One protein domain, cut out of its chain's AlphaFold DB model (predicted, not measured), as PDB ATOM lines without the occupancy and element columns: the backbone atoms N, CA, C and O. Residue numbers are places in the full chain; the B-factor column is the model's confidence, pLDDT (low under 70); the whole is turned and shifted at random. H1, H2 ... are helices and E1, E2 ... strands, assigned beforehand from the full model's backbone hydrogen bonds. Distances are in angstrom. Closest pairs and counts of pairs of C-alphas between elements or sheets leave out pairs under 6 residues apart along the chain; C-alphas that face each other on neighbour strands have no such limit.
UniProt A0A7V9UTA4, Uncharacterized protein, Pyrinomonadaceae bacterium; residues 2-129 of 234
ATOM      1  N   ILE A   2      46.056 -23.833 107.269       66.81
ATOM      2  CA  ILE A   2      45.655 -23.625 108.673       66.81
ATOM      3  C   ILE A   2      45.080 -24.908 109.301       66.81
ATOM      4  O   ILE A   2      45.465 -25.273 110.404       66.81
ATOM      5  N   GLU A   3      44.230 -25.643 108.576       69.62
ATOM      6  CA  GLU A   3      43.678 -26.925 109.050       69.62
ATOM      7  C   GLU A   3      44.763 -27.963 109.361       69.62
ATOM      8  O   GLU A   3      44.718 -28.586 110.412       69.62
ATOM      9  N   ALA A   4      45.797 -28.076 108.520       70.50
ATOM     10  CA  ALA A   4      46.890 -29.026 108.735       70.50
ATOM     11  C   ALA A   4      47.722 -28.693 109.988       70.50
ATOM     12  O   ALA A   4      48.155 -29.589 110.711       70.50
ATOM     13  N   VAL A   5      47.925 -27.402 110.276       72.31
ATOM     14  CA  VAL A   5      48.611 -26.946 111.498       72.31
ATOM     15  C   VAL A   5      47.754 -27.245 112.727       72.31
ATOM     16  O   VAL A   5      48.271 -27.748 113.727       72.31
ATOM     17  N   ARG A   6      46.443 -27.000 112.644       78.88
ATOM     18  CA  ARG A   6      45.477 -27.276 113.718       78.88
ATOM     19  C   ARG A   6      45.329 -28.769 113.998       78.88
ATOM     20  O   ARG A   6      45.320 -29.167 115.155       78.88
ATOM     21  N   GLU A   7      45.304 -29.612 112.970       80.06
ATOM     22  CA  GLU A   7      45.294 -31.072 113.124       80.06
ATOM     23  C   GLU A   7      46.589 -31.593 113.755       80.06
ATOM     24  O   GLU A   7      46.550 -32.440 114.646       80.06
ATOM     25  N   LYS A   8      47.745 -31.056 113.344       80.25
ATOM     26  CA  LYS A   8      49.058 -31.451 113.876       80.25
ATOM     27  C   LYS A   8      49.252 -31.049 115.341       80.25
ATOM     28  O   LYS A   8      49.915 -31.766 116.086       80.25
ATOM     29  N   THR A   9      48.725 -29.894 115.740       73.62
ATOM     30  CA  THR A   9      48.874 -29.351 117.103       73.62
ATOM     31  C   THR A   9      47.723 -29.731 118.034       73.62
ATOM     32  O   THR A   9      47.885 -29.655 119.250       73.62
ATOM     33  N   GLY A  10      46.579 -30.158 117.492       77.06
ATOM     34  CA  GLY A  10      45.354 -30.428 118.245       77.06
ATOM     35  C   GLY A  10      44.670 -29.170 118.794       77.06
ATOM     36  O   GLY A  10      43.654 -29.283 119.479       77.06
ATOM     37  N   ASP A  11      45.210 -27.985 118.505       75.19
ATOM     38  CA  ASP A  11      44.674 -26.701 118.938       75.19
ATOM     39  C   ASP A  11      43.889 -26.056 117.780       75.19
ATOM     40  O   ASP A  11      44.474 -25.720 116.746       75.19
ATOM     41  N   PRO A  12      42.566 -25.850 117.928       69.56
ATOM     42  CA  PRO A  12      41.730 -25.240 116.896       69.56
ATOM     43  C   PRO A  12      42.062 -23.765 116.629       69.56
ATOM     44  O   PRO A  12      41.592 -23.212 115.636       69.56
ATOM     45  N   LEU A  13      42.860 -23.117 117.480       71.19
ATOM     46  CA  LEU A  13      43.309 -21.736 117.310       71.19
ATOM     47  C   LEU A  13      44.752 -21.632 116.810       71.19
ATOM     48  O   LEU A  13      45.208 -20.518 116.542       71.19
ATOM     49  N   ALA A  14      45.447 -22.759 116.624       71.81
ATOM     50  CA  ALA A  14      46.823 -22.759 116.156       71.81
ATOM     51  C   ALA A  14      46.962 -22.016 114.823       71.81
ATOM     52  O   ALA A  14      46.156 -22.179 113.898       71.81
ATOM     53  N   GLN A  15      48.010 -21.198 114.753       71.50
ATOM     54  CA  GLN A  15      48.390 -20.433 113.577       71.50
ATOM     55  C   GLN A  15      49.716 -20.966 113.029       71.50
ATOM     56  O   GLN A  15      50.589 -21.331 113.821       71.50
ATOM     57  N   PRO A  16      49.885 -21.010 111.698       73.00
ATOM     58  CA  PRO A  16      51.154 -21.382 111.091       73.00
ATOM     59  C   PRO A  16      52.260 -20.423 111.535       73.00
ATOM     60  O   PRO A  16      52.074 -19.204 111.621       73.00
ATOM     61  N   SER A  17      53.427 -20.989 111.818       77.62
ATOM     62  CA  SER A  17      54.630 -20.220 112.123       77.62
ATOM     63  C   SER A  17      55.125 -19.441 110.898       77.62
ATOM     64  O   SER A  17      54.776 -19.745 109.757       77.62
ATOM     65  N   ALA A  18      55.990 -18.445 111.112       74.31
ATOM     66  CA  ALA A  18      56.601 -17.692 110.012       74.31
ATOM     67  C   ALA A  18      57.391 -18.590 109.038       74.31
ATOM     68  O   ALA A  18      57.437 -18.312 107.843       74.31
ATOM     69  N   GLU A  19      57.988 -19.673 109.543       78.56
ATOM     70  CA  GLU A  19      58.750 -20.634 108.740       78.56
ATOM     71  C   GLU A  19      57.834 -21.513 107.876       78.56
ATOM     72  O   GLU A  19      58.095 -21.686 106.687       78.56
ATOM     73  N   GLU A  20      56.717 -21.991 108.434       74.88
ATOM     74  CA  GLU A  20      55.693 -22.731 107.679       74.88
ATOM     75  C   GLU A  20      55.067 -21.850 106.590       74.88
ATOM     76  O   GLU A  20      54.958 -22.274 105.443       74.88
ATOM     77  N   LEU A  21      54.771 -20.584 106.906       74.81
ATOM     78  CA  LEU A  21      54.270 -19.622 105.924       74.81
ATOM     79  C   LEU A  21      55.250 -19.385 104.777       74.81
ATOM     80  O   LEU A  21      54.833 -19.320 103.623       74.81
ATOM     81  N   ALA A  22      56.545 -19.267 105.070       74.06
ATOM     82  CA  ALA A  22      57.563 -19.099 104.040       74.06
ATOM     83  C   ALA A  22      57.689 -20.351 103.153       74.06
ATOM     84  O   ALA A  22      57.775 -20.233 101.930       74.06
ATOM     85  N   ALA A  23      57.659 -21.549 103.744       77.69
ATOM     86  CA  ALA A  23      57.705 -22.803 102.994       77.69
ATOM     87  C   ALA A  23      56.501 -22.937 102.050       77.69
ATOM     88  O   ALA A  23      56.653 -23.268 100.870       77.69
ATOM     89  N   ASP A  24      55.312 -22.605 102.539       75.56
ATOM     90  CA  ASP A  24      54.088 -22.665 101.754       75.56
ATOM     91  C   ASP A  24      54.052 -21.624 100.628       75.56
ATOM     92  O   ASP A  24      53.592 -21.924  99.522       75.56
ATOM     93  N   GLN A  25      54.600 -20.427 100.855       75.06
ATOM     94  CA  GLN A  25      54.776 -19.427  99.799       75.06
ATOM     95  C   GLN A  25      55.607 -19.973  98.634       75.06
ATOM     96  O   GLN A  25      55.230 -19.778  97.478       75.06
ATOM     97  N   MET A  26      56.694 -20.705  98.910       77.44
ATOM     98  CA  MET A  26      57.528 -21.300  97.857       77.44
ATOM     99  C   MET A  26      56.762 -22.350  97.040       77.44
ATOM    100  O   MET A  26      56.899 -22.413  95.812       77.44
ATOM    101  N   VAL A  27      55.929 -23.163  97.695       80.81
ATOM    102  CA  VAL A  27      55.093 -24.166  97.018       80.81
ATOM    103  C   VAL A  27      54.037 -23.488  96.147       80.81
ATOM    104  O   VAL A  27      53.919 -23.811  94.963       80.81
ATOM    105  N   LEU A  28      53.309 -22.514  96.698       77.62
ATOM    106  CA  LEU A  28      52.282 -21.763  95.973       77.62
ATOM    107  C   LEU A  28      52.870 -21.033  94.767       77.62
ATOM    108  O   LEU A  28      52.311 -21.107  93.675       77.62
ATOM    109  N   GLN A  29      54.039 -20.414  94.921       75.50
ATOM    110  CA  GLN A  29      54.751 -19.769  93.822       75.50
ATOM    111  C   GLN A  29      55.079 -20.759  92.693       75.50
ATOM    112  O   GLN A  29      54.892 -20.445  91.516       75.50
ATOM    113  N   SER A  30      55.556 -21.960  93.035       80.75
ATOM    114  CA  SER A  30      55.864 -23.006  92.055       80.75
ATOM    115  C   SER A  30      54.616 -23.445  91.284       80.75
ATOM    116  O   SER A  30      54.651 -23.565  90.059       80.75
ATOM    117  N   VAL A  31      53.488 -23.621  91.977       83.06
ATOM    118  CA  VAL A  31      52.210 -24.004  91.359       83.06
ATOM    119  C   VAL A  31      51.670 -22.890  90.462       83.06
ATOM    120  O   VAL A  31      51.338 -23.152  89.305       83.06
ATOM    121  N   LEU A  32      51.627 -21.650  90.952       79.94
ATOM    122  CA  LEU A  32      51.128 -20.503  90.191       79.94
ATOM    123  C   LEU A  32      51.979 -20.239  88.948       79.94
ATOM    124  O   LEU A  32      51.428 -19.998  87.881       79.94
ATOM    125  N   ARG A  33      53.307 -20.378  89.037       79.50
ATOM    126  CA  ARG A  33      54.191 -20.281  87.867       79.50
ATOM    127  C   ARG A  33      53.815 -21.297  86.789       79.50
ATOM    128  O   ARG A  33      53.693 -20.919  85.631       79.50
ATOM    129  N   LYS A  34      53.598 -22.563  87.150       82.06
ATOM    130  CA  LYS A  34      53.212 -23.604  86.182       82.06
ATOM    131  C   LYS A  34      51.835 -23.343  85.573       82.06
ATOM    132  O   LYS A  34      51.644 -23.494  84.371       82.06
ATOM    133  N   LEU A  35      50.871 -22.917  86.387       81.88
ATOM    134  CA  LEU A  35      49.522 -22.628  85.906       81.88
ATOM    135  C   LEU A  35      49.487 -21.388  85.005       81.88
ATOM    136  O   LEU A  35      48.928 -21.455  83.915       81.88
ATOM    137  N   CYS A  36      50.115 -20.287  85.401       79.31
ATOM    138  CA  CYS A  36      50.044 -19.043  84.642       79.31
ATOM    139  C   CYS A  36      51.013 -19.031  83.452       79.31
ATOM    140  O   CYS A  36      50.603 -18.777  82.324       79.31
ATOM    141  N   ILE A  37      52.296 -19.329  83.686       77.00
ATOM    142  CA  ILE A  37      53.354 -19.148  82.678       77.00
ATOM    143  C   ILE A  37      53.435 -20.352  81.740       77.00
ATOM    144  O   ILE A  37      53.479 -20.175  80.528       77.00
ATOM    145  N   GLU A  38      53.450 -21.577  82.272       79.88
ATOM    146  CA  GLU A  38      53.639 -22.767  81.425       79.88
ATOM    147  C   GLU A  38      52.354 -23.171  80.698       79.88
ATOM    148  O   GLU A  38      52.418 -23.659  79.571       79.88
ATOM    149  N   SER A  39      51.183 -22.969  81.316       81.75
ATOM    150  CA  SER A  39      49.901 -23.346  80.707       81.75
ATOM    151  C   SER A  39      49.184 -22.211  79.968       81.75
ATOM    152  O   SER A  39      48.201 -22.473  79.276       81.75
ATOM    153  N   GLY A  40      49.661 -20.967  80.101       77.75
ATOM    154  CA  GLY A  40      49.078 -19.785  79.453       77.75
ATOM    155  C   GLY A  40      47.670 -19.426  79.942       77.75
ATOM    156  O   GLY A  40      46.950 -18.694  79.267       77.75
ATOM    157  N   LYS A  41      47.240 -19.967  81.087       80.25
ATOM    158  CA  LYS A  41      45.903 -19.740  81.645       80.25
ATOM    159  C   LYS A  41      45.906 -18.558  82.603       80.25
ATOM    160  O   LYS A  41      46.825 -18.393  83.399       80.25
ATOM    161  N   SER A  42      44.822 -17.791  82.592       79.81
ATOM    162  CA  SER A  42      44.563 -16.783  83.617       79.81
ATOM    163  C   SER A  42      44.086 -17.454  84.903       79.81
ATOM    164  O   SER A  42      43.161 -18.267  84.879       79.81
ATOM    165  N   VAL A  43      44.706 -17.105  86.028       82.56
ATOM    166  CA  VAL A  43      44.320 -17.585  87.358       82.56
ATOM    167  C   VAL A  43      43.733 -16.421  88.141       82.56
ATOM    168  O   VAL A  43      44.340 -15.358  88.226       82.56
ATOM    169  N   VAL A  44      42.553 -16.636  88.721       83.31
ATOM    170  CA  VAL A  44      41.897 -15.682  89.618       83.31
ATOM    171  C   VAL A  44      41.967 -16.244  91.025       83.31
ATOM    172  O   VAL A  44      41.562 -17.383  91.256       83.31
ATOM    173  N   ILE A  45      42.478 -15.446  91.956       79.38
ATOM    174  CA  ILE A  45      42.547 -15.802  93.370       79.38
ATOM    175  C   ILE A  45      41.664 -14.814  94.123       79.38
ATOM    176  O   ILE A  45      41.833 -13.604  93.988       79.38
ATOM    177  N   ALA A  46      40.695 -15.342  94.866       78.75
ATOM    178  CA  ALA A  46      39.830 -14.554  95.727       78.75
ATOM    179  C   ALA A  46      40.310 -14.697  97.167       78.75
ATOM    180  O   ALA A  46      40.585 -15.806  97.627       78.75
ATOM    181  N   ASP A  47      40.381 -13.570  97.860       74.50
ATOM    182  CA  ASP A  47      40.823 -13.493  99.240       74.50
ATOM    183  C   ASP A  47      39.844 -12.641 100.051       74.50
ATOM    184  O   ASP A  47      39.152 -11.778  99.500       74.50
ATOM    185  N   GLN A  48      39.752 -12.911 101.350       71.50
ATOM    186  CA  GLN A  48      38.915 -12.156 102.271       71.50
ATOM    187  C   GLN A  48      39.805 -11.285 103.146       71.50
ATOM    188  O   GLN A  48      40.631 -11.777 103.910       71.50
ATOM    189  N   ILE A  49      39.605  -9.977 103.045       67.19
ATOM    190  CA  ILE A  49      40.279  -9.008 103.899       67.19
ATOM    191  C   ILE A  49      39.343  -8.693 105.060       67.19
ATOM    192  O   ILE A  49      38.151  -8.451 104.851       67.19
ATOM    193  N   ALA A  50      39.884  -8.700 106.277       63.56
ATOM    194  CA  ALA A  50      39.121  -8.328 107.455       63.56
ATOM    195  C   ALA A  50      38.610  -6.884 107.345       63.56
ATOM    196  O   ALA A  50      39.286  -6.006 106.796       63.56
ATOM    197  N   ALA A  51      37.426  -6.613 107.892       61.25
ATOM    198  CA  ALA A  51      36.911  -5.250 107.901       61.25
ATOM    199  C   ALA A  51      37.853  -4.336 108.703       61.25
ATOM    200  O   ALA A  51      38.289  -4.679 109.804       61.25
ATOM    201  N   ARG A  52      38.146  -3.145 108.165       59.31
ATOM    202  CA  ARG A  52      39.082  -2.185 108.773       59.31
ATOM    203  C   ARG A  52      38.731  -1.926 110.245       59.31
ATOM    204  O   ARG A  52      37.622  -1.478 110.545       59.31
ATOM    205  N   GLY A  53      39.664  -2.198 111.160       57.75
ATOM    206  CA  GLY A  53      39.466  -2.043 112.609       57.75
ATOM    207  C   GLY A  53      38.725  -3.194 113.309       57.75
ATOM    208  O   GLY A  53      38.425  -3.089 114.499       57.75
ATOM    209  N   LYS A  54      38.428  -4.290 112.603       60.28
ATOM    210  CA  LYS A  54      37.926  -5.555 113.165       60.28
ATOM    211  C   LYS A  54      38.912  -6.711 113.014       60.28
ATOM    212  O   LYS A  54      38.543  -7.833 113.352       60.28
ATOM    213  N   GLU A  55      40.152  -6.443 112.597       63.47
ATOM    214  CA  GLU A  55      41.146  -7.487 112.311       63.47
ATOM    215  C   GLU A  55      41.280  -8.458 113.496       63.47
ATOM    216  O   GLU A  55      41.050  -9.653 113.357       63.47
ATOM    217  N   ALA A  56      41.462  -7.926 114.709       56.59
ATOM    218  CA  ALA A  56      41.603  -8.731 115.926       56.59
ATOM    219  C   ALA A  56      40.333  -9.498 116.352       56.59
ATOM    220  O   ALA A  56      40.419 -10.436 117.142       56.59
ATOM    221  N   LYS A  57      39.140  -9.086 115.902       55.62
ATOM    222  CA  LYS A  57      37.874  -9.750 116.251       55.62
ATOM    223  C   LYS A  57      37.554 -10.877 115.269       55.62
ATOM    224  O   LYS A  57      37.108 -11.934 115.697       55.62
ATOM    225  N   GLU A  58      37.839 -10.666 113.990       54.84
ATOM    226  CA  GLU A  58      37.657 -11.663 112.929       54.84
ATOM    227  C   GLU A  58      38.752 -12.745 112.980       54.84
ATOM    228  O   GLU A  58      38.440 -13.930 112.827       54.84
ATOM    229  N   ASP A  59      39.983 -12.377 113.363       54.88
ATOM    230  CA  ASP A  59      41.088 -13.309 113.649       54.88
ATOM    231  C   ASP A  59      40.713 -14.378 114.693       54.88
ATOM    232  O   ASP A  59      41.186 -15.515 114.622       54.88
ATOM    233  N   ASN A  60      39.845 -14.027 115.649       49.53
ATOM    234  CA  ASN A  60      39.437 -14.898 116.754       49.53
ATOM    235  C   ASN A  60      38.243 -15.808 116.422       49.53
ATOM    236  O   ASN A  60      38.090 -16.845 117.064       49.53
ATOM    237  N   GLU A  61      37.388 -15.436 115.463       52.28
ATOM    238  CA  GLU A  61      36.151 -16.178 115.159       52.28
ATOM    239  C   GLU A  61      36.346 -17.225 114.052       52.28
ATOM    240  O   GLU A  61      35.774 -18.311 114.128       52.28
ATOM    241  N   ILE A  62      37.173 -16.935 113.043       52.88
ATOM    242  CA  ILE A  62      37.382 -17.815 111.874       52.88
ATOM    243  C   ILE A  62      38.828 -18.359 111.839       52.88
ATOM    244  O   ILE A  62      39.145 -19.341 111.161       52.88
ATOM    245  N   GLY A  63      39.711 -17.802 112.672       52.34
ATOM    246  CA  GLY A  63      41.151 -17.888 112.479       52.34
ATOM    247  C   GLY A  63      41.619 -16.818 111.509       52.34
ATOM    248  O   GLY A  63      40.864 -16.377 110.647       52.34
ATOM    249  N   ARG A  64      42.886 -16.425 111.631       51.72
ATOM    250  CA  ARG A  64      43.508 -15.475 110.715       51.72
ATOM    251  C   ARG A  64      43.431 -16.005 109.281       51.72
ATOM    252  O   ARG A  64      44.194 -16.895 108.910       51.72
ATOM    253  N   VAL A  65      42.527 -15.457 108.469       51.50
ATOM    254  CA  VAL A  65      42.605 -15.590 107.011       51.50
ATOM    255  C   VAL A  65      43.851 -14.819 106.629       51.50
ATOM    256  O   VAL A  65      43.883 -13.602 106.766       51.50
ATOM    257  N   LEU A  66      44.928 -15.530 106.306       52.66
ATOM    258  CA  LEU A  66      46.182 -14.904 105.913       52.66
ATOM    259  C   LEU A  66      45.951 -14.223 104.574       52.66
ATOM    260  O   LEU A  66      45.817 -14.937 103.578       52.66
ATOM    261  N   PRO A  67      45.932 -12.880 104.542       53.94
ATOM    262  CA  PRO A  67      45.760 -12.195 103.288       53.94
ATOM    263  C   PRO A  67      46.924 -12.585 102.375       53.94
ATOM    264  O   PRO A  67      48.070 -12.651 102.832       53.94
ATOM    265  N   MET A  68      46.683 -12.783 101.084       57.50
ATOM    266  CA  MET A  68      47.731 -12.937 100.072       57.50
ATOM    267  C   MET A  68      48.781 -11.818 100.149       57.50
ATOM    268  O   MET A  68      49.945 -12.019  99.791       57.50
ATOM    269  N   THR A  69      48.371 -10.641 100.628       52.88
ATOM    270  CA  THR A  69      49.240  -9.492 100.900       52.88
ATOM    271  C   THR A  69      50.173  -9.726 102.091       52.88
ATOM    272  O   THR A  69      51.347  -9.378 102.045       52.88
ATOM    273  N   ALA A  70      49.731 -10.429 103.139       50.78
ATOM    274  CA  ALA A  70      50.602 -10.804 104.254       50.78
ATOM    275  C   ALA A  70      51.609 -11.905 103.886       50.78
ATOM    276  O   ALA A  70      52.612 -12.074 104.582       50.78
ATOM    277  N   SER A  71      51.356 -12.657 102.810       59.03
ATOM    278  CA  SER A  71      52.197 -13.774 102.381       59.03
ATOM    279  C   SER A  71      53.142 -13.437 101.221       59.03
ATOM    280  O   SER A  71      53.640 -14.350 100.570       59.03
ATOM    281  N   GLY A  72      53.341 -12.162 100.866       62.09
ATOM    282  CA  GLY A  72      54.230 -11.781  99.757       62.09
ATOM    283  C   GLY A  72      53.815 -12.334  98.383       62.09
ATOM    284  O   GLY A  72      54.564 -12.222  97.414       62.09
ATOM    285  N   LEU A  73      52.619 -12.920  98.254       65.19
ATOM    286  CA  LEU A  73      52.117 -13.407  96.965       65.19
ATOM    287  C   LEU A  73      51.663 -12.253  96.076       65.19
ATOM    288  O   LEU A  73      51.623 -12.395  94.857       65.19
ATOM    289  N   GLU A  74      51.417 -11.091  96.676       67.19
ATOM    290  CA  GLU A  74      51.187  -9.825  95.992       67.19
ATOM    291  C   GLU A  74      52.211  -9.543  94.885       67.19
ATOM    292  O   GLU A  74      51.833  -8.999  93.852       67.19
ATOM    293  N   TYR A  75      53.482  -9.944  95.030       66.94
ATOM    294  CA  TYR A  75      54.520  -9.737  94.008       66.94
ATOM    295  C   TYR A  75      54.285 -10.523  92.710       66.94
ATOM    296  O   TYR A  75      54.802 -10.118  91.673       66.94
ATOM    297  N   PHE A  76      53.496 -11.598  92.750       70.19
ATOM    298  CA  PHE A  76      53.176 -12.439  91.589       70.19
ATOM    299  C   PHE A  76      51.824 -12.112  90.959       70.19
ATOM    300  O   PHE A  76      51.432 -12.747  89.985       70.19
ATOM    301  N   VAL A  77      51.104 -11.148  91.527       79.56
ATOM    302  CA  VAL A  77      49.809 -10.715  91.021       79.56
ATOM    303  C   VAL A  77      50.024  -9.594  90.011       79.56
ATOM    304  O   VAL A  77      50.569  -8.542  90.352       79.56
ATOM    305  N   ASP A  78      49.570  -9.822  88.779       82.44
ATOM    306  CA  ASP A  78      49.606  -8.816  87.716       82.44
ATOM    307  C   ASP A  78      48.560  -7.724  87.921       82.44
ATOM    308  O   ASP A  78      48.838  -6.565  87.648       82.44
ATOM    309  N   VAL A  79      47.372  -8.065  88.425       85.50
ATOM    310  CA  VAL A  79      46.304  -7.105  88.739       85.50
ATOM    311  C   VAL A  79      45.644  -7.519  90.046       85.50
ATOM    312  O   VAL A  79      45.161  -8.643  90.171       85.50
ATOM    313  N   MET A  80      45.634  -6.619  91.024       86.75
ATOM    314  CA  MET A  80      44.992  -6.811  92.321       86.75
ATOM    315  C   MET A  80      43.809  -5.863  92.451       86.75
ATOM    316  O   MET A  80      43.936  -4.658  92.216       86.75
ATOM    317  N   LEU A  81      42.679  -6.424  92.867       86.75
ATOM    318  CA  LEU A  81      41.417  -5.720  93.017       86.75
ATOM    319  C   LEU A  81      40.975  -5.771  94.476       86.75
ATOM    320  O   LEU A  81      40.946  -6.844  95.077       86.75
ATOM    321  N   GLU A  82      40.580  -4.627  95.016       86.25
ATOM    322  CA  GLU A  82      39.829  -4.550  96.261       86.25
ATOM    323  C   GLU A  82      38.343  -4.423  95.929       86.25
ATOM    324  O   GLU A  82      37.932  -3.565  95.143       86.25
ATOM    325  N   VAL A  83      37.531  -5.304  96.512       86.62
ATOM    326  CA  VAL A  83      36.082  -5.305  96.310       86.62
ATOM    327  C   VAL A  83      35.418  -4.773  97.567       86.62
ATOM    328  O   VAL A  83      35.537  -5.361  98.639       86.62
ATOM    329  N   SER A  84      34.688  -3.670  97.429       85.00
ATOM    330  CA  SER A  84      33.981  -3.025  98.536       85.00
ATOM    331  C   SER A  84      32.518  -2.752  98.192       85.00
ATOM    332  O   SER A  84      32.134  -2.639  97.027       85.00
ATOM    333  N   LEU A  85      31.676  -2.668  99.222       86.38
ATOM    334  CA  LEU A  85      30.311  -2.156  99.107       86.38
ATOM    335  C   LEU A  85      30.328  -0.679  99.495       86.38
ATOM    336  O   LEU A  85      30.730  -0.345 100.609       86.38
ATOM    337  N   GLN A  86      29.898   0.192  98.588       84.56
ATOM    338  CA  GLN A  86      29.851   1.636  98.801       84.56
ATOM    339  C   GLN A  86      28.440   2.157  98.541       84.56
ATOM    340  O   GLN A  86      27.787   1.736  97.590       84.56
ATOM    341  N   GLU A  87      27.972   3.086  99.371       86.12
ATOM    342  CA  GLU A  87      26.754   3.842  99.085       86.12
ATOM    343  C   GLU A  87      27.091   4.952  98.083       86.12
ATOM    344  O   GLU A  87      27.905   5.831  98.371       86.12
ATOM    345  N   ARG A  88      26.500   4.891  96.888       84.44
ATOM    346  CA  ARG A  88      26.625   5.909  95.839       84.44
ATOM    347  C   ARG A  88      25.222   6.281  95.378       84.44
ATOM    348  O   ARG A  88      24.421   5.400  95.091       84.44
ATOM    349  N   ASP A  89      24.912   7.575  95.385       84.00
ATOM    350  CA  ASP A  89      23.604   8.109  94.978       84.00
ATOM    351  C   ASP A  89      22.390   7.472  95.696       84.00
ATOM    352  O   ASP A  89      21.297   7.377  95.145       84.00
ATOM    353  N   GLY A  90      22.575   7.051  96.954       84.50
ATOM    354  CA  GLY A  90      21.536   6.400  97.762       84.50
ATOM    355  C   GLY A  90      21.346   4.903  97.485       84.50
ATOM    356  O   GLY A  90      20.459   4.287  98.074       84.50
ATOM    357  N   GLU A  91      22.182   4.300  96.634       86.50
ATOM    358  CA  GLU A  91      22.188   2.865  96.353       86.50
ATOM    359  C   GLU A  91      23.488   2.197  96.819       86.50
ATOM    360  O   GLU A  91      24.593   2.726  96.672       86.50
ATOM    361  N   ILE A  92      23.369   0.984  97.368       87.62
ATOM    362  CA  ILE A  92      24.530   0.170  97.740       87.62
ATOM    363  C   ILE A  92      25.087  -0.483  96.475       87.62
ATOM    364  O   ILE A  92      24.493  -1.411  95.924       87.62
ATOM    365  N   THR A  93      26.261  -0.034  96.049       87.69
ATOM    366  CA  THR A  93      26.943  -0.496  94.842       87.69
ATOM    367  C   THR A  93      28.208  -1.272  95.196       87.69
ATOM    368  O   THR A  93      28.980  -0.879  96.071       87.69
ATOM    369  N   ARG A  94      28.444  -2.390  94.500       88.25
ATOM    370  CA  ARG A  94      29.731  -3.098  94.541       88.25
ATOM    371  C   ARG A  94      30.739  -2.352  93.681       88.25
ATOM    372  O   ARG A  94      30.457  -2.098  92.511       88.25
ATOM    373  N   VAL A  95      31.888  -2.035  94.256       88.19
ATOM    374  CA  VAL A  95      32.991  -1.335  93.598       88.19
ATOM    375  C   VAL A  95      34.201  -2.258  93.589       88.19
ATOM    376  O   VAL A  95      34.632  -2.725  94.642       88.19
ATOM    377  N   PHE A  96      34.723  -2.523  92.396       90.19
ATOM    378  CA  PHE A  96      35.946  -3.274  92.147       90.19
ATOM    379  C   PHE A  96      37.035  -2.270  91.797       90.19
ATOM    380  O   PHE A  96      37.026  -1.725  90.695       90.19
ATOM    381  N   GLN A  97      37.940  -2.004  92.732       88.94
ATOM    382  CA  GLN A  97      38.985  -0.998  92.576       88.94
ATOM    383  C   GLN A  97      40.347  -1.658  92.376       88.94
ATOM    384  O   GLN A  97      40.753  -2.508  93.167       88.94
ATOM    385  N   VAL A  98      41.086  -1.243  91.351       88.69
ATOM    386  CA  VAL A  98      42.465  -1.691  91.126       88.69
ATOM    387  C   VAL A  98      43.383  -1.034  92.153       88.69
ATOM    388  O   VAL A  98      43.605   0.174  92.117       88.69
ATOM    389  N   VAL A  99      43.949  -1.830  93.055       85.00
ATOM    390  CA  VAL A  99      44.881  -1.353  94.096       85.00
ATOM    391  C   VAL A  99      46.345  -1.589  93.727       85.00
ATOM    392  O   VAL A  99      47.234  -0.887  94.205       85.00
ATOM    393  N   LYS A 100      46.604  -2.543  92.830       85.31
ATOM    394  CA  LYS A 100      47.917  -2.791  92.229       85.31
ATOM    395  C   LYS A 100      47.733  -3.294  90.805       85.31
ATOM    396  O   LYS A 100      46.869  -4.130  90.559       85.31
ATOM    397  N   SER A 101      48.590  -2.846  89.896       86.50
ATOM    398  CA  SER A 101      48.639  -3.378  88.540       86.50
ATOM    399  C   SER A 101      50.047  -3.316  87.953       86.50
ATOM    400  O   SER A 101      50.761  -2.334  88.135       86.50
ATOM    401  N   ASN A 102      50.416  -4.373  87.236       82.19
ATOM    402  CA  ASN A 102      51.538  -4.459  86.305       82.19
ATOM    403  C   ASN A 102      51.046  -4.456  84.843       82.19
ATOM    404  O   ASN A 102      51.859  -4.510  83.920       82.19
ATOM    405  N   SER A 103      49.727  -4.437  84.625       80.62
ATOM    406  CA  SER A 103      49.114  -4.427  83.302       80.62
ATOM    407  C   SER A 103      48.775  -2.995  82.884       80.62
ATOM    408  O   SER A 103      48.098  -2.293  83.636       80.62
ATOM    409  N   PRO A 104      49.156  -2.558  81.672       79.56
ATOM    410  CA  PRO A 104      48.771  -1.243  81.164       79.56
ATOM    411  C   PRO A 104      47.267  -1.129  80.871       79.56
ATOM    412  O   PRO A 104      46.776  -0.020  80.726       79.56
ATOM    413  N   ALA A 105      46.542  -2.250  80.792       80.88
ATOM    414  CA  ALA A 105      45.090  -2.263  80.594       80.88
ATOM    415  C   ALA A 105      44.294  -2.001  81.887       80.88
ATOM    416  O   ALA A 105      43.076  -1.948  81.848       80.88
ATOM    417  N   PHE A 106      44.956  -1.908  83.044       86.38
ATOM    418  CA  PHE A 106      44.296  -1.618  84.316       86.38
ATOM    419  C   PHE A 106      45.150  -0.646  85.115       86.38
ATOM    420  O   PHE A 106      46.129  -1.045  85.745       86.38
ATOM    421  N   GLU A 107      44.797   0.634  85.102       82.25
ATOM    422  CA  GLU A 107      45.503   1.630  85.905       82.25
ATOM    423  C   GLU A 107      45.145   1.506  87.391       82.25
ATOM    424  O   GLU A 107      44.025   1.151  87.761       82.25
ATOM    425  N   VAL A 108      46.099   1.814  88.272       84.81
ATOM    426  CA  VAL A 108      45.825   1.860  89.715       84.81
ATOM    427  C   VAL A 108      44.797   2.955  89.994       84.81
ATOM    428  O   VAL A 108      44.959   4.096  89.568       84.81
ATOM    429  N   GLY A 109      43.743   2.603  90.727       79.56
ATOM    430  CA  GLY A 109      42.590   3.458  90.988       79.56
ATOM    431  C   GLY A 109      41.453   3.309  89.977       79.56
ATOM    432  O   GLY A 109      40.394   3.882  90.213       79.56
ATOM    433  N   PHE A 110      41.626   2.531  88.902       86.25
ATOM    434  CA  PHE A 110      40.529   2.173  88.005       86.25
ATOM    435  C   PHE A 110      39.430   1.429  88.770       86.25
ATOM    436  O   PHE A 110      39.716   0.546  89.585       86.25
ATOM    437  N   GLU A 111      38.176   1.785  88.503       89.62
ATOM    438  CA  GLU A 111      37.011   1.216  89.172       89.62
ATOM    439  C   GLU A 111      36.024   0.636  88.162       89.62
ATOM    440  O   GLU A 111      35.657   1.284  87.182       89.62
ATOM    441  N   MET A 112      35.514  -0.553  88.465       87.44
ATOM    442  CA  MET A 112      34.319  -1.100  87.829       87.44
ATOM    443  C   MET A 112      33.224  -1.243  88.879       87.44
ATOM    444  O   MET A 112      33.480  -1.676  90.004       87.44
ATOM    445  N   THR A 113      31.995  -0.876  88.528       89.19
ATOM    446  CA  THR A 113      30.868  -0.876  89.465       89.19
ATOM    447  C   THR A 113      29.717  -1.742  88.971       89.19
ATOM    448  O   THR A 113      29.514  -1.928  87.774       89.19
ATOM    449  N   GLY A 114      28.945  -2.288  89.911       83.62
ATOM    450  CA  GLY A 114      27.773  -3.112  89.615       83.62
ATOM    451  C   GLY A 114      28.054  -4.613  89.675       83.62
ATOM    452  O   GLY A 114      28.829  -5.082  90.511       83.62
ATOM    453  N   ASN A 115      27.372  -5.393  88.832       84.75
ATOM    454  CA  ASN A 115      27.487  -6.854  88.821       84.75
ATOM    455  C   ASN A 115      28.623  -7.319  87.900       84.75
ATOM    456  O   ASN A 115      28.375  -7.923  86.860       84.75
ATOM    457  N   ILE A 116      29.852  -6.984  88.288       86.19
ATOM    458  CA  ILE A 116      31.066  -7.292  87.530       86.19
ATOM    459  C   ILE A 116      31.506  -8.732  87.803       86.19
ATOM    460  O   ILE A 116      31.597  -9.167  88.954       86.19
ATOM    461  N   GLY A 117      31.805  -9.468  86.739       86.06
ATOM    462  CA  GLY A 117      32.428 -10.784  86.761       86.06
ATOM    463  C   GLY A 117      33.763 -10.803  86.019       86.06
ATOM    464  O   GLY A 117      34.181  -9.834  85.392       86.06
ATOM    465  N   PHE A 118      34.444 -11.952  86.048       83.38
ATOM    466  CA  PHE A 118      35.751 -12.109  85.393       83.38
ATOM    467  C   PHE A 118      35.713 -11.822  83.881       83.38
ATOM    468  O   PHE A 118      36.668 -11.291  83.319       83.38
ATOM    469  N   LYS A 119      34.587 -12.130  83.225       85.06
ATOM    470  CA  LYS A 119      34.395 -11.865  81.797       85.06
ATOM    471  C   LYS A 119      34.517 -10.375  81.468       85.06
ATOM    472  O   LYS A 119      35.125 -10.050  80.457       85.06
ATOM    473  N   ASP A 120      33.999  -9.494  82.318       87.06
ATOM    474  CA  ASP A 120      34.007  -8.051  82.065       87.06
ATOM    475  C   ASP A 120      35.438  -7.493  82.052       87.06
ATOM    476  O   ASP A 120      35.766  -6.643  81.230       87.06
ATOM    477  N   PHE A 121      36.329  -8.043  82.885       84.81
ATOM    478  CA  PHE A 121      37.758  -7.724  82.845       84.81
ATOM    479  C   PHE A 121      38.413  -8.206  81.546       84.81
ATOM    480  O   PHE A 121      39.191  -7.476  80.937       84.81
ATOM    481  N   LEU A 122      38.085  -9.416  81.079       83.56
ATOM    482  CA  LEU A 122      38.601  -9.917  79.800       83.56
ATOM    483  C   LEU A 122      38.097  -9.090  78.614       83.56
ATOM    484  O   LEU A 122      38.856  -8.820  77.685       83.56
ATOM    485  N   ASP A 123      36.826  -8.694  78.639       84.56
ATOM    486  CA  ASP A 123      36.232  -7.841  77.614       84.56
ATOM    487  C   ASP A 123      36.880  -6.451  77.614       84.56
ATOM    488  O   ASP A 123      37.150  -5.914  76.543       84.56
ATOM    489  N   HIS A 124      37.197  -5.898  78.790       82.25
ATOM    490  CA  HIS A 124      37.897  -4.621  78.920       82.25
ATOM    491  C   HIS A 124      39.298  -4.663  78.293       82.25
ATOM    492  O   HIS A 124      39.614  -3.824  77.452       82.25
ATOM    493  N   ILE A 125      40.090  -5.703  78.590       78.88
ATOM    494  CA  ILE A 125      41.407  -5.911  77.957       78.88
ATOM    495  C   ILE A 125      41.261  -6.002  76.432       78.88
ATOM    496  O   ILE A 125      42.025  -5.387  75.691       78.88
ATOM    497  N   ARG A 126      40.260  -6.746  75.946       72.56
ATOM    498  CA  ARG A 126      39.998  -6.899  74.505       72.56
ATOM    499  C   ARG A 126      39.536  -5.600  73.841       72.56
ATOM    500  O   ARG A 126      39.793  -5.415  72.656       72.56
ATOM    501  N   GLY A 127      38.837  -4.737  74.577       62.59
ATOM    502  CA  GLY A 127      38.296  -3.471  74.092       62.59
ATOM    503  C   GLY A 127      39.329  -2.345  74.025       62.59
ATOM    504  O   GLY A 127      39.351  -1.615  73.038       62.59
ATOM    505  N   GLU A 128      40.198  -2.220  75.033       53.00
ATOM    506  CA  GLU A 128      41.227  -1.167  75.089       53.00
ATOM    507  C   GLU A 128      42.538  -1.550  74.379       53.00
ATOM    508  O   GLU A 128      43.192  -0.685  73.796       53.00
ATOM    509  N   GLN A 129      42.902  -2.840  74.334       46.84
ATOM    510  CA  GLN A 129      44.074  -3.359  73.612       46.84
ATOM    511  C   GLN A 129      43.701  -4.134  72.340       46.84
ATOM    512  O   GLN A 129      44.244  -5.200  72.052       46.84
TER     513      GLN A 129
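Overview. This is residues 2 to 129 of the 234 residues of an uncharacterized protein of Pyrinomonadaceae bacterium (UniProt A0A7V9UTA4). This is a flat, open model with two parts: at one end of its length a strongly twisted hairpin of two long strands, E1 and E2, with short E3 beside E2 and helix H5 next along the chain; toward the other end the long helix H2, with the small helix H3 across a gap from it and the small helix H1 at the far end. The unnamed stretch of residues 39 to 54 passes through the loosely filled middle, and the short helix H4 meets H2 and leads into E1. The printed part has 128 residues with five named helices and three named strands, in the order H1 H2 H3 H4 E1 E2 E3 H5; the sheet runs E1 E2 E3, antiparallel, and the class is mixed. The whole is loose, with a radius of gyration of the C-alphas of 17.4 A and spans of 51 by 44 by 19 A.

Arrangement. Start at H1, residues 2 to 9, which touches no helix and is apart from H2, residues 18 to 38. With its residues 25 to 29 alone, H2 only just touches H4, residues 73 to 76, with 3 pairs of C-alphas within 8 A; the closest are those of Gln 25 and Leu 73, 7.2 A apart. H3, residues 55 to 61, is apart from H2 and H4. Next come E1, residues 79 to 88, E2, residues 91 to 101, and E3, residues 111 to 113, a meander, each strand the antiparallel neighbour of the one before. In the hairpin E1 and E2, at 157 degrees, look for N 84 and O 95, within hydrogen-bond range at 2.9 A. In the hairpin E2 and E3, at 152 degrees, N 96 and O 112 are 2.8 A apart. The sheet is only just strongly twisted, its C-alphas up to 4.0 A off the best plane. H5, residues 118 to 128, touches no helix and is not on the sheet, with 2 pairs of C-alphas within 10 A. Every O i to N i+4 pair is within range in H1, H2 and H5; H3 has 1 of 3, and 3 of 4 O i to N i+3 pairs, while H4 is too short for an O i to N i+4 pair.

Along the chain. Find C-alpha 2 at (45.655, -23.625, 108.673), where H1 begins. H2 runs 29.2 A from C-alpha 18 at (56.601, -17.692, 110.012). E1 is 24.6 A long and bends by 64 degrees at residue 85; E2 is 28.3 A long. H5, 16.0 A long, ends at C-alpha 128, (41.227, -1.167, 75.089).

Size, cuts and confidence. The C-alphas farthest apart, of Gly 10 and Glu 128, are 52.3 A apart. The printed part has no cut; the links H2 to H3 and H3 to H4 are long. Residues 36 to 41, of which 36 to 38 belong to H2, stand free. Confidence is under 70 at residues 2 to 3, 12, 49 to 75 and 127 to 129.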